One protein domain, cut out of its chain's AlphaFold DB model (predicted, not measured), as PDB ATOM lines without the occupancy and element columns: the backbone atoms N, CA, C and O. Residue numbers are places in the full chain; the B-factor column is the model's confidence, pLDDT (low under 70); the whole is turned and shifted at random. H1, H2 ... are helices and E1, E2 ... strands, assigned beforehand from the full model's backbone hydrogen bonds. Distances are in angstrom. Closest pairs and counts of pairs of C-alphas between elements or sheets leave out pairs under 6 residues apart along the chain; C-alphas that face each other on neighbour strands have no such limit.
ATOM      1  N   GLY A 101      21.939 343.341  69.550       62.16
ATOM      2  CA  GLY A 101      23.001 342.347  69.433       62.16
ATOM      3  C   GLY A 101      23.540 342.329  68.005       62.16
ATOM      4  O   GLY A 101      22.804 342.574  67.055       62.16
ATOM      5  N   ILE A 102      24.816 342.011  67.810       68.50
ATOM      6  CA  ILE A 102      25.356 341.741  66.472       68.50
ATOM      7  C   ILE A 102      25.742 340.268  66.419       68.50
ATOM      8  O   ILE A 102      26.581 339.815  67.193       68.50
ATOM      9  N   VAL A 103      25.160 339.516  65.484       63.12
ATOM     10  CA  VAL A 103      25.547 338.120  65.236       63.12
ATOM     11  C   VAL A 103      26.147 338.027  63.843       63.12
ATOM     12  O   VAL A 103      25.465 338.234  62.842       63.12
ATOM     13  N   ASN A 104      27.446 337.720  63.764       64.56
ATOM     14  CA  ASN A 104      28.203 337.610  62.506       64.56
ATOM     15  C   ASN A 104      28.012 338.812  61.553       64.56
ATOM     16  O   ASN A 104      27.863 338.635  60.336       64.56
ATOM     17  N   GLY A 105      28.002 340.024  62.119       69.31
ATOM     18  CA  GLY A 105      27.851 341.289  61.393       69.31
ATOM     19  C   GLY A 105      26.412 341.652  61.013       69.31
ATOM     20  O   GLY A 105      26.213 342.639  60.316       69.31
ATOM     21  N   VAL A 106      25.415 340.872  61.441       68.94
ATOM     22  CA  VAL A 106      23.997 341.187  61.230       68.94
ATOM     23  C   VAL A 106      23.434 341.793  62.516       68.94
ATOM     24  O   VAL A 106      23.547 341.142  63.562       68.94
ATOM     25  N   PRO A 107      22.842 343.002  62.466       68.31
ATOM     26  CA  PRO A 107      22.155 343.565  63.616       68.31
ATOM     27  C   PRO A 107      20.920 342.713  63.907       68.31
ATOM     28  O   PRO A 107      20.051 342.532  63.053       68.31
ATOM     29  N   ILE A 108      20.871 342.159  65.110       69.25
ATOM     30  CA  ILE A 108      19.699 341.514  65.676       69.25
ATOM     31  C   ILE A 108      19.151 342.415  66.775       69.25
ATOM     32  O   ILE A 108      19.887 342.990  67.578       69.25
ATOM     33  N   SER A 109      17.835 342.532  66.824       57.28
ATOM     34  CA  SER A 109      17.180 343.027  68.025       57.28
ATOM     35  C   SER A 109      17.474 342.039  69.163       57.28
ATOM     36  O   SER A 109      17.603 340.842  68.922       57.28
ATOM     37  N   GLY A 110      17.699 342.556  70.365       52.59
ATOM     38  CA  GLY A 110      18.388 341.892  71.472       52.59
ATOM     39  C   GLY A 110      17.851 340.574  72.003       52.59
ATOM     40  O   GLY A 110      16.938 339.970  71.439       52.59
ATOM     41  N   PRO A 111      18.416 340.104  73.131       48.38
ATOM     42  CA  PRO A 111      17.918 338.912  73.800       48.38
ATOM     43  C   PRO A 111      16.434 339.107  74.150       48.38
ATOM     44  O   PRO A 111      16.095 339.914  75.005       48.38
ATOM     45  N   GLY A 112      15.554 338.383  73.455       56.22
ATOM     46  CA  GLY A 112      14.099 338.494  73.606       56.22
ATOM     47  C   GLY A 112      13.346 338.905  72.341       56.22
ATOM     48  O   GLY A 112      12.137 338.703  72.288       56.22
ATOM     49  N   VAL A 113      14.024 339.396  71.296       55.28
ATOM     50  CA  VAL A 113      13.356 339.764  70.039       55.28
ATOM     51  C   VAL A 113      13.594 338.685  68.980       55.28
ATOM     52  O   VAL A 113      14.734 338.479  68.565       55.28
ATOM     53  N   PRO A 114      12.547 337.971  68.526       60.91
ATOM     54  CA  PRO A 114      12.696 336.809  67.652       60.91
ATOM     55  C   PRO A 114      13.001 337.158  66.192       60.91
ATOM     56  O   PRO A 114      13.170 336.240  65.391       60.91
ATOM     57  N   GLU A 115      13.057 338.439  65.815       69.12
ATOM     58  CA  GLU A 115      13.065 338.843  64.408       69.12
ATOM     59  C   GLU A 115      14.280 339.714  64.046       69.12
ATOM     60  O   GLU A 115      14.465 340.793  64.620       69.12
ATOM     61  N   PRO A 116      15.110 339.287  63.073       74.81
ATOM     62  CA  PRO A 116      16.045 340.193  62.420       74.81
ATOM     63  C   PRO A 116      15.268 341.287  61.657       74.81
ATOM     64  O   PRO A 116      14.114 341.063  61.278       74.81
ATOM     65  N   PRO A 117      15.877 342.460  61.390       80.00
ATOM     66  CA  PRO A 117      15.216 343.547  60.674       80.00
ATOM     67  C   PRO A 117      14.567 343.054  59.379       80.00
ATOM     68  O   PRO A 117      15.242 342.450  58.543       80.00
ATOM     69  N   ARG A 118      13.269 343.333  59.193       77.69
ATOM     70  CA  ARG A 118      12.482 342.833  58.045       77.69
ATOM     71  C   ARG A 118      13.105 343.184  56.695       77.69
ATOM     72  O   ARG A 118      13.016 342.402  55.758       77.69
ATOM     73  N   VAL A 119      13.816 344.307  56.635       82.88
ATOM     74  CA  VAL A 119      14.550 344.783  55.452       82.88
ATOM     75  C   VAL A 119      15.652 343.809  55.007       82.88
ATOM     76  O   VAL A 119      16.024 343.804  53.843       82.88
ATOM     77  N   LEU A 120      16.175 342.966  55.903       85.25
ATOM     78  CA  LEU A 120      17.244 342.005  55.606       85.25
ATOM     79  C   LEU A 120      16.724 340.590  55.315       85.25
ATOM     80  O   LEU A 120      17.508 339.724  54.909       85.25
ATOM     81  N   VAL A 121      15.428 340.334  55.522       89.06
ATOM     82  CA  VAL A 121      14.821 339.002  55.445       89.06
ATOM     83  C   VAL A 121      14.146 338.808  54.092       89.06
ATOM     84  O   VAL A 121      13.156 339.452  53.773       89.06
ATOM     85  N   ALA A 122      14.649 337.855  53.313       88.75
ATOM     86  CA  ALA A 122      14.042 337.447  52.050       88.75
ATOM     87  C   ALA A 122      12.910 336.424  52.242       88.75
ATOM     88  O   ALA A 122      11.965 336.381  51.461       88.75
ATOM     89  N   LYS A 123      13.022 335.542  53.244       90.81
ATOM     90  CA  LYS A 123      11.998 334.532  53.558       90.81
ATOM     91  C   LYS A 123      12.076 334.122  55.023       90.81
ATOM     92  O   LYS A 123      13.174 333.943  55.542       90.81
ATOM     93  N   GLN A 124      10.930 333.865  55.638       92.50
ATOM     94  CA  GLN A 124      10.813 333.333  56.996       92.50
ATOM     95  C   GLN A 124      10.005 332.033  56.987       92.50
ATOM     96  O   GLN A 124       9.079 331.878  56.191       92.50
ATOM     97  N   TRP A 125      10.373 331.082  57.845       92.75
ATOM     98  CA  TRP A 125       9.576 329.885  58.125       92.75
ATOM     99  C   TRP A 125       9.879 329.351  59.529       92.75
ATOM    100  O   TRP A 125      10.889 329.704  60.133       92.75
ATOM    101  N   SER A 126       9.012 328.487  60.058       92.19
ATOM    102  CA  SER A 126       9.202 327.863  61.372       92.19
ATOM    103  C   SER A 126       8.934 326.365  61.319       92.19
ATOM    104  O   SER A 126       8.044 325.932  60.590       92.19
ATOM    105  N   ILE A 127       9.661 325.588  62.121       92.69
ATOM    106  CA  ILE A 127       9.489 324.135  62.240       92.69
ATOM    107  C   ILE A 127       9.200 323.800  63.701       92.69
ATOM    108  O   ILE A 127       9.906 324.275  64.591       92.69
ATOM    109  N   ALA A 128       8.173 322.987  63.953       91.56
ATOM    110  CA  ALA A 128       7.907 322.459  65.285       91.56
ATOM    111  C   ALA A 128       8.861 321.293  65.572       91.56
ATOM    112  O   ALA A 128       8.950 320.349  64.788       91.56
ATOM    113  N   VAL A 129       9.582 321.371  66.685       91.00
ATOM    114  CA  VAL A 129      10.535 320.360  67.141       91.00
ATOM    115  C   VAL A 129      10.132 319.932  68.545       91.00
ATOM    116  O   VAL A 129       9.789 320.763  69.386       91.00
ATOM    117  N   ARG A 130      10.162 318.623  68.800       92.81
ATOM    118  CA  ARG A 130       9.946 318.053  70.131       92.81
ATOM    119  C   ARG A 130      11.294 317.670  70.730       92.81
ATOM    120  O   ARG A 130      12.055 316.937  70.109       92.81
ATOM    121  N   SER A 131      11.565 318.159  71.932       90.62
ATOM    122  CA  SER A 131      12.719 317.796  72.751       90.62
ATOM    123  C   SER A 131      12.231 317.199  74.062       90.62
ATOM    124  O   SER A 131      11.228 317.645  74.610       90.62
ATOM    125  N   GLU A 132      12.968 316.237  74.605       90.94
ATOM    126  CA  GLU A 132      12.649 315.642  75.910       90.94
ATOM    127  C   GLU A 132      12.826 316.656  77.048       90.94
ATOM    128  O   GLU A 132      11.959 316.787  77.901       90.94
ATOM    129  N   THR A 133      13.901 317.451  77.004       90.00
ATOM    130  CA  THR A 133      14.237 318.435  78.047       90.00
ATOM    131  C   THR A 133      13.353 319.688  78.050       90.00
ATOM    132  O   THR A 133      13.064 320.229  79.109       90.00
ATOM    133  N   TYR A 134      12.941 320.175  76.875       84.44
ATOM    134  CA  TYR A 134      12.275 321.482  76.720       84.44
ATOM    135  C   TYR A 134      10.837 321.384  76.187       84.44
ATOM    136  O   TYR A 134      10.210 322.403  75.908       84.44
ATOM    137  N   GLY A 135      10.317 320.168  76.002       91.25
ATOM    138  CA  GLY A 135       9.002 319.941  75.414       91.25
ATOM    139  C   GLY A 135       8.941 320.266  73.918       91.25
ATOM    140  O   GLY A 135       9.921 320.130  73.180       91.25
ATOM    141  N   THR A 136       7.757 320.661  73.449       90.44
ATOM    142  CA  THR A 136       7.522 321.009  72.039       90.44
ATOM    143  C   THR A 136       7.677 322.511  71.843       90.44
ATOM    144  O   THR A 136       6.962 323.292  72.464       90.44
ATOM    145  N   PHE A 137       8.574 322.921  70.950       88.75
ATOM    146  CA  PHE A 137       8.820 324.328  70.635       88.75
ATOM    147  C   PHE A 137       9.000 324.541  69.131       88.75
ATOM    148  O   PHE A 137       9.196 323.599  68.364       88.75
ATOM    149  N   ARG A 138       8.909 325.796  68.682       89.50
ATOM    150  CA  ARG A 138       9.096 326.161  67.271       89.50
ATOM    151  C   ARG A 138      10.455 326.805  67.060       89.50
ATOM    152  O   ARG A 138      10.773 327.804  67.688       89.50
ATOM    153  N   VAL A 139      11.238 326.250  66.146       90.75
ATOM    154  CA  VAL A 139      12.493 326.846  65.689       90.75
ATOM    155  C   VAL A 139      12.191 327.765  64.514       90.75
ATOM    156  O   VAL A 139      11.515 327.351  63.568       90.75
ATOM    157  N   PHE A 140      12.690 328.997  64.570       91.94
ATOM    158  CA  PHE A 140      12.460 330.005  63.538       91.94
ATOM    159  C   PHE A 140      13.666 330.107  62.616       91.94
ATOM    160  O   PHE A 140      14.809 330.156  63.069       91.94
ATOM    161  N   PHE A 141      13.404 330.165  61.317       93.06
ATOM    162  CA  PHE A 141      14.415 330.279  60.282       93.06
ATOM    163  C   PHE A 141      14.157 331.512  59.423       93.06
ATOM    164  O   PHE A 141      13.026 331.781  59.012       93.06
ATOM    165  N   PHE A 142      15.237 332.211  59.093       92.88
ATOM    166  CA  PHE A 142      15.223 333.405  58.259       92.88
ATOM    167  C   PHE A 142      16.272 333.255  57.160       92.88
ATOM    168  O   PHE A 142      17.463 333.103  57.431       92.88
ATOM    169  N   LYS A 143      15.846 333.302  55.900       92.31
ATOM    170  CA  LYS A 143      16.745 333.454  54.756       92.31
ATOM    171  C   LYS A 143      17.004 334.942  54.573       92.31
ATOM    172  O   LYS A 143      16.071 335.690  54.294       92.31
ATOM    173  N   LEU A 144      18.258 335.349  54.710       91.25
ATOM    174  CA  LEU A 144      18.676 336.721  54.453       91.25
ATOM    175  C   LEU A 144      18.840 336.982  52.954       91.25
ATOM    176  O   LEU A 144      19.071 336.054  52.173       91.25
ATOM    177  N   ILE A 145      18.792 338.256  52.570       87.69
ATOM    178  CA  ILE A 145      19.034 338.703  51.188       87.69
ATOM    179  C   ILE A 145      20.467 338.360  50.727       87.69
ATOM    180  O   ILE A 145      20.655 337.945  49.589       87.69
ATOM    181  N   ASP A 146      21.458 338.379  51.633       85.75
ATOM    182  CA  ASP A 146      22.850 337.912  51.398       85.75
ATOM    183  C   ASP A 146      22.949 336.377  51.179       85.75
ATOM    184  O   ASP A 146      24.026 335.795  51.070       85.75
ATOM    185  N   GLY A 147      21.826 335.654  51.185       86.19
ATOM    186  CA  GLY A 147      21.792 334.204  50.982       86.19
ATOM    187  C   GLY A 147      22.246 333.379  52.190       86.19
ATOM    188  O   GLY A 147      22.307 332.151  52.100       86.19
ATOM    189  N   ARG A 148      22.540 334.011  53.334       89.88
ATOM    190  CA  ARG A 148      22.745 333.310  54.613       89.88
ATOM    191  C   ARG A 148      21.413 332.835  55.178       89.88
ATOM    192  O   ARG A 148      20.367 333.422  54.908       89.88
ATOM    193  N   ILE A 149      21.469 331.801  56.005       91.44
ATOM    194  CA  ILE A 149      20.316 331.340  56.774       91.44
ATOM    195  C   ILE A 149      20.618 331.602  58.247       91.44
ATOM    196  O   ILE A 149      21.654 331.175  58.762       91.44
ATOM    197  N   MET A 150      19.726 332.342  58.898       92.56
ATOM    198  CA  MET A 150      19.700 332.526  60.343       92.56
ATOM    199  C   MET A 150      18.672 331.583  60.951       92.56
ATOM    200  O   MET A 150      17.624 331.320  60.366       92.56
ATOM    201  N   CYS A 151      18.975 331.102  62.144       92.44
ATOM    202  CA  CYS A 151      18.099 330.276  62.947       92.44
ATOM    203  C   CYS A 151      18.073 330.806  64.367       92.44
ATOM    204  O   CYS A 151      19.131 331.085  64.941       92.44
ATOM    205  N   TYR A 152      16.868 330.905  64.910       92.50
ATOM    206  CA  TYR A 152      16.626 331.206  66.305       92.50
ATOM    207  C   TYR A 152      16.013 329.989  66.986       92.50
ATOM    208  O   TYR A 152      14.946 329.504  66.591       92.50
ATOM    209  N   ASN A 153      16.702 329.499  68.016       90.56
ATOM    210  CA  ASN A 153      16.180 328.464  68.891       90.56
ATOM    211  C   ASN A 153      15.658 329.119  70.183       90.56
ATOM    212  O   ASN A 153      16.477 329.599  70.973       90.56
ATOM    213  N   PRO A 154      14.333 329.128  70.428       87.25
ATOM    214  CA  PRO A 154      13.768 329.766  71.614       87.25
ATOM    215  C   PRO A 154      14.126 329.035  72.912       87.25
ATOM    216  O   PRO A 154      14.237 329.680  73.949       87.25
ATOM    217  N   SER A 155      14.357 327.718  72.872       86.50
ATOM    218  CA  SER A 155      14.684 326.932  74.068       86.50
ATOM    219  C   SER A 155      16.071 327.255  74.603       86.50
ATOM    220  O   SER A 155      16.257 327.403  75.804       86.50
ATOM    221  N   THR A 156      17.048 327.411  73.709       85.62
ATOM    222  CA  THR A 156      18.423 327.779  74.079       85.62
ATOM    223  C   THR A 156      18.669 329.284  74.024       85.62
ATOM    224  O   THR A 156      19.784 329.719  74.297       85.62
ATOM    225  N   LYS A 157      17.661 330.075  73.620       86.44
ATOM    226  CA  LYS A 157      17.744 331.523  73.363       86.44
ATOM    227  C   LYS A 157      18.973 331.906  72.534       86.44
ATOM    228  O   LYS A 157      19.618 332.922  72.783       86.44
ATOM    229  N   SER A 158      19.328 331.067  71.562       84.75
ATOM    230  CA  SER A 158      20.567 331.217  70.802       84.75
ATOM    231  C   SER A 158      20.309 331.406  69.317       84.75
ATOM    232  O   SER A 158      19.393 330.827  68.723       84.75
ATOM    233  N   TRP A 159      21.161 332.237  68.724       86.69
ATOM    234  CA  TRP A 159      21.178 332.519  67.301       86.69
ATOM    235  C   TRP A 159      22.292 331.735  66.630       86.69
ATOM    236  O   TRP A 159      23.431 331.709  67.098       86.69
ATOM    237  N   LYS A 160      21.982 331.132  65.487       90.44
ATOM    238  CA  LYS A 160      22.982 330.495  64.636       90.44
ATOM    239  C   LYS A 160      22.818 330.980  63.212       90.44
ATOM    240  O   LYS A 160      21.726 330.935  62.658       90.44
ATOM    241  N   ILE A 161      23.920 331.420  62.615       91.69
ATOM    242  CA  ILE A 161      23.954 331.865  61.223       91.69
ATOM    243  C   ILE A 161      24.925 330.973  60.473       91.69
ATOM    244  O   ILE A 161      26.054 330.767  60.914       91.69
ATOM    245  N   TRP A 162      24.503 330.467  59.322       91.62
ATOM    246  CA  TRP A 162      25.389 329.764  58.410       91.62
ATOM    247  C   TRP A 162      25.217 330.288  56.994       91.62
ATOM    248  O   TRP A 162      24.137 330.697  56.562       91.62
ATOM    249  N   ARG A 163      26.316 330.249  56.245       86.38
ATOM    250  CA  ARG A 163      26.267 330.347  54.792       86.38
ATOM    251  C   ARG A 163      25.983 328.939  54.279       86.38
ATOM    252  O   ARG A 163      26.815 328.063  54.528       86.38
ATOM    253  N   PRO A 164      24.845 328.676  53.610       82.62
ATOM    254  CA  PRO A 164      24.714 327.428  52.882       82.62
ATOM    255  C   PRO A 164      25.929 327.335  51.961       82.62
ATOM    256  O   PRO A 164      26.231 328.267  51.210       82.62
ATOM    257  N   LYS A 165      26.689 326.243  52.086       77.62
ATOM    258  CA  LYS A 165      27.762 325.948  51.137       77.62
ATOM    259  C   LYS A 165      27.110 326.042  49.769       77.62
ATOM    260  O   LYS A 165      26.050 325.431  49.619       77.62
ATOM    261  N   LYS A 166      27.672 326.869  48.865       67.25
ATOM    262  CA  LYS A 166      27.104 327.140  47.532       67.25
ATOM    263  C   LYS A 166      26.424 325.863  47.070       67.25
ATOM    264  O   LYS A 166      27.107 324.831  47.054       67.25
ATOM    265  N   HIS A 167      25.109 325.919  46.805       56.47
ATOM    266  CA  HIS A 167      24.436 324.801  46.154       56.47
ATOM    267  C   HIS A 167      25.399 324.359  45.061       56.47
ATOM    268  O   HIS A 167      25.898 325.216  44.319       56.47
ATOM    269  N   ILE A 168      25.768 323.076  45.039       57.91
ATOM    270  CA  ILE A 168      26.431 322.536  43.860       57.91
ATOM    271  C   ILE A 168      25.332 322.635  42.812       57.91
ATOM    272  O   ILE A 168      24.525 321.727  42.656       57.91
ATOM    273  N   VAL A 169      25.207 323.814  42.206       60.06
ATOM    274  CA  VAL A 169      24.445 324.021  41.000       60.06
ATOM    275  C   VAL A 169      25.268 323.230  40.010       60.06
ATOM    276  O   VAL A 169      26.277 323.702  39.488       60.06
ATOM    277  N   ILE A 170      24.930 321.948  39.901       63.47
ATOM    278  CA  ILE A 170      25.366 321.136  38.789       63.47
ATOM    279  C   ILE A 170      24.698 321.848  37.623       63.47
ATOM    280  O   ILE A 170      23.471 321.860  37.519       63.47
ATOM    281  N   SER A 171      25.495 322.585  36.849       72.12
ATOM    282  CA  SER A 171      25.012 323.155  35.599       72.12
ATOM    283  C   SER A 171      24.361 322.032  34.805       72.12
ATOM    284  O   SER A 171      24.803 320.889  34.909       72.12
ATOM    285  N   ARG A 172      23.314 322.343  34.034       78.62
ATOM    286  CA  ARG A 172      22.625 321.344  33.204       78.62
ATOM    287  C   ARG A 172      23.624 320.519  32.383       78.62
ATOM    288  O   ARG A 172      23.495 319.303  32.331       78.62
ATOM    289  N   ASP A 173      24.682 321.190  31.921       86.56
ATOM    290  CA  ASP A 173      25.864 320.588  31.312       86.56
ATOM    291  C   ASP A 173      27.093 320.809  32.214       86.56
ATOM    292  O   ASP A 173      27.760 321.852  32.149       86.56
ATOM    293  N   PRO A 174      27.396 319.894  33.149       87.38
ATOM    294  CA  PRO A 174      28.582 320.009  33.979       87.38
ATOM    295  C   PRO A 174      29.822 319.623  33.172       87.38
ATOM    296  O   PRO A 174      29.856 318.598  32.495       87.38
ATOM    297  N   ARG A 175      30.901 320.409  33.286       91.38
ATOM    298  CA  ARG A 175      32.204 320.016  32.726       91.38
ATOM    299  C   ARG A 175      32.607 318.635  33.259       91.38
ATOM    300  O   ARG A 175      32.462 318.370  34.454       91.38
ATOM    301  N   MET A 176      33.220 317.799  32.416       92.88
ATOM    302  CA  MET A 176      33.704 316.458  32.799       92.88
ATOM    303  C   MET A 176      34.599 316.459  34.048       92.88
ATOM    304  O   MET A 176      34.584 315.519  34.840       92.88
ATOM    305  N   SER A 177      35.354 317.537  34.275       91.12
ATOM    306  CA  SER A 177      36.164 317.703  35.486       91.12
ATOM    307  C   SER A 177      35.325 317.826  36.765       91.12
ATOM    308  O   SER A 177      35.743 317.335  37.813       91.12
ATOM    309  N   THR A 178      34.141 318.439  36.695       85.19
ATOM    310  CA  THR A 178      33.181 318.531  37.806       85.19
ATOM    311  C   THR A 178      32.550 317.172  38.091       85.19
ATOM    312  O   THR A 178      32.492 316.778  39.255       85.19
ATOM    313  N   ILE A 179      32.172 316.425  37.047       88.81
ATOM    314  CA  ILE A 179      31.626 315.062  37.173       88.81
ATOM    315  C   ILE A 179      32.635 314.151  37.888       88.81
ATOM    316  O   ILE A 179      32.319 313.581  38.930       88.81
ATOM    317  N   ARG A 180      33.892 314.116  37.420       93.50
ATOM    318  CA  ARG A 180      34.964 313.318  38.050       93.50
ATOM    319  C   ARG A 180      35.236 313.718  39.504       93.50
ATOM    320  O   ARG A 180      35.587 312.882  40.334       93.50
ATOM    321  N   LYS A 181      35.112 315.007  39.850       89.25
ATOM    322  CA  LYS A 181      35.243 315.468  41.247       89.25
ATOM    323  C   LYS A 181      34.098 314.950  42.117       89.25
ATOM    324  O   LYS A 181      34.340 314.571  43.264       89.25
ATOM    325  N   LEU A 182      32.878 314.944  41.588       86.62
ATOM    326  CA  LEU A 182      31.695 314.462  42.292       86.62
ATOM    327  C   LEU A 182      31.779 312.949  42.529       86.62
ATOM    328  O   LEU A 182      31.629 312.521  43.671       86.62
ATOM    329  N   GLU A 183      32.162 312.182  41.510       94.12
ATOM    330  CA  GLU A 183      32.413 310.736  41.584       94.12
ATOM    331  C   GLU A 183      33.423 310.387  42.689       94.12
ATOM    332  O   GLU A 183      33.099 309.676  43.641       94.12
ATOM    333  N   ARG A 184      34.605 311.021  42.683       93.88
ATOM    334  CA  ARG A 184      35.618 310.833  43.741       93.88
ATOM    335  C   ARG A 184      35.099 311.167  45.139       93.88
ATOM    336  O   ARG A 184      35.583 310.619  46.132       93.88
ATOM    337  N   THR A 185      34.185 312.129  45.245       88.69
ATOM    338  CA  THR A 185      33.590 312.520  46.528       88.69
ATOM    339  C   THR A 185      32.588 311.466  46.991       88.69
ATOM    340  O   THR A 185      32.616 311.082  48.160       88.69
TER     341      THR A 185
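AT A GLANCE: This is residues 101 to 185 of the 203 residues of an uncharacterized protein of marine sediment metagenome (UniProt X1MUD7). A twisted sheet of four strands, E3 to E6, makes the body, and from it a long tail of residues 163 to 175 leads away to a lone helix, H1, at the far end. E3 and E4 form a long hairpin that reaches well past the shorter strands E5 and E6, and a small separate hairpin, E1 and E2, sits near E6. The printed part has 85 residues, with named elements in the order E1 E2 E3 E4 E5 E6 H1; the larger sheet has the order E3 - E4 - E5 - E6, all antiparallel, and the class is mixed, helices and strands. The whole is loose, with a radius of gyration of the C-alphas of 17.3 A, and spans 50 by 34 by 19 A, only just flat; the tail and H1 make much of the length.

IN THESE COORDINATES: Find C-alpha 101 at (23.001, 342.347, 69.433), where E1, residues 101 to 103, begins. E2 follows at residues 106 to 109. Next look at C-alpha 121 at (14.821, 339.002, 55.445): from there E3 runs through residues 121 to 131, 27.5 A long. E4, residues 135 to 144, returns over 28.5 A. E5, residues 149 to 153, measures 13.1 A, and E6, residues 158 to 162, 13.4 A. H1, residues 176 to 185, is 14.3 A long and ends at C-alpha 185, (33.590, 312.520, 46.528).

HOW THE PARTS SIT: Begin with the meander E3 E4 E5 E6, each strand the antiparallel neighbour of the one before; E3 and E6 are its edge strands. In the hairpin E3 and E4, at 161 degrees between directions, look for N 127 and O 139, 2.9 A apart and within hydrogen-bond range. In the hairpin E4 and E5, at 158 degrees, N 142 and O 150 are within range at 2.8 A. In the hairpin E5 and E6, at 162 degrees, N 151 and O 160 are within range at 2.8 A. The hairpin E1 and E2, antiparallel at 143 degrees, has N 103 and O 106 within range at 3.0 A. The closest C-alphas of E1 and E6 are those of Val 103 and Trp 159, 7.4 A apart. E2 is apart from E3 and E6, for instance. H1 is not on the larger sheet, and in it every O i to N i+4 pair is within hydrogen-bond range.

THE WHOLE: The two C-alphas farthest apart are those of Gly 112 and Met 176, 50.4 A. Residues 171 to 177 stand free. The long links are E2 to E3, with 11 residues, and E6 to H1, with 13. The printed part has no cut. Its mean pLDDT is 82.2; look for low confidence, under 70, at residues 101 to 115 and 166 to 170 of the model.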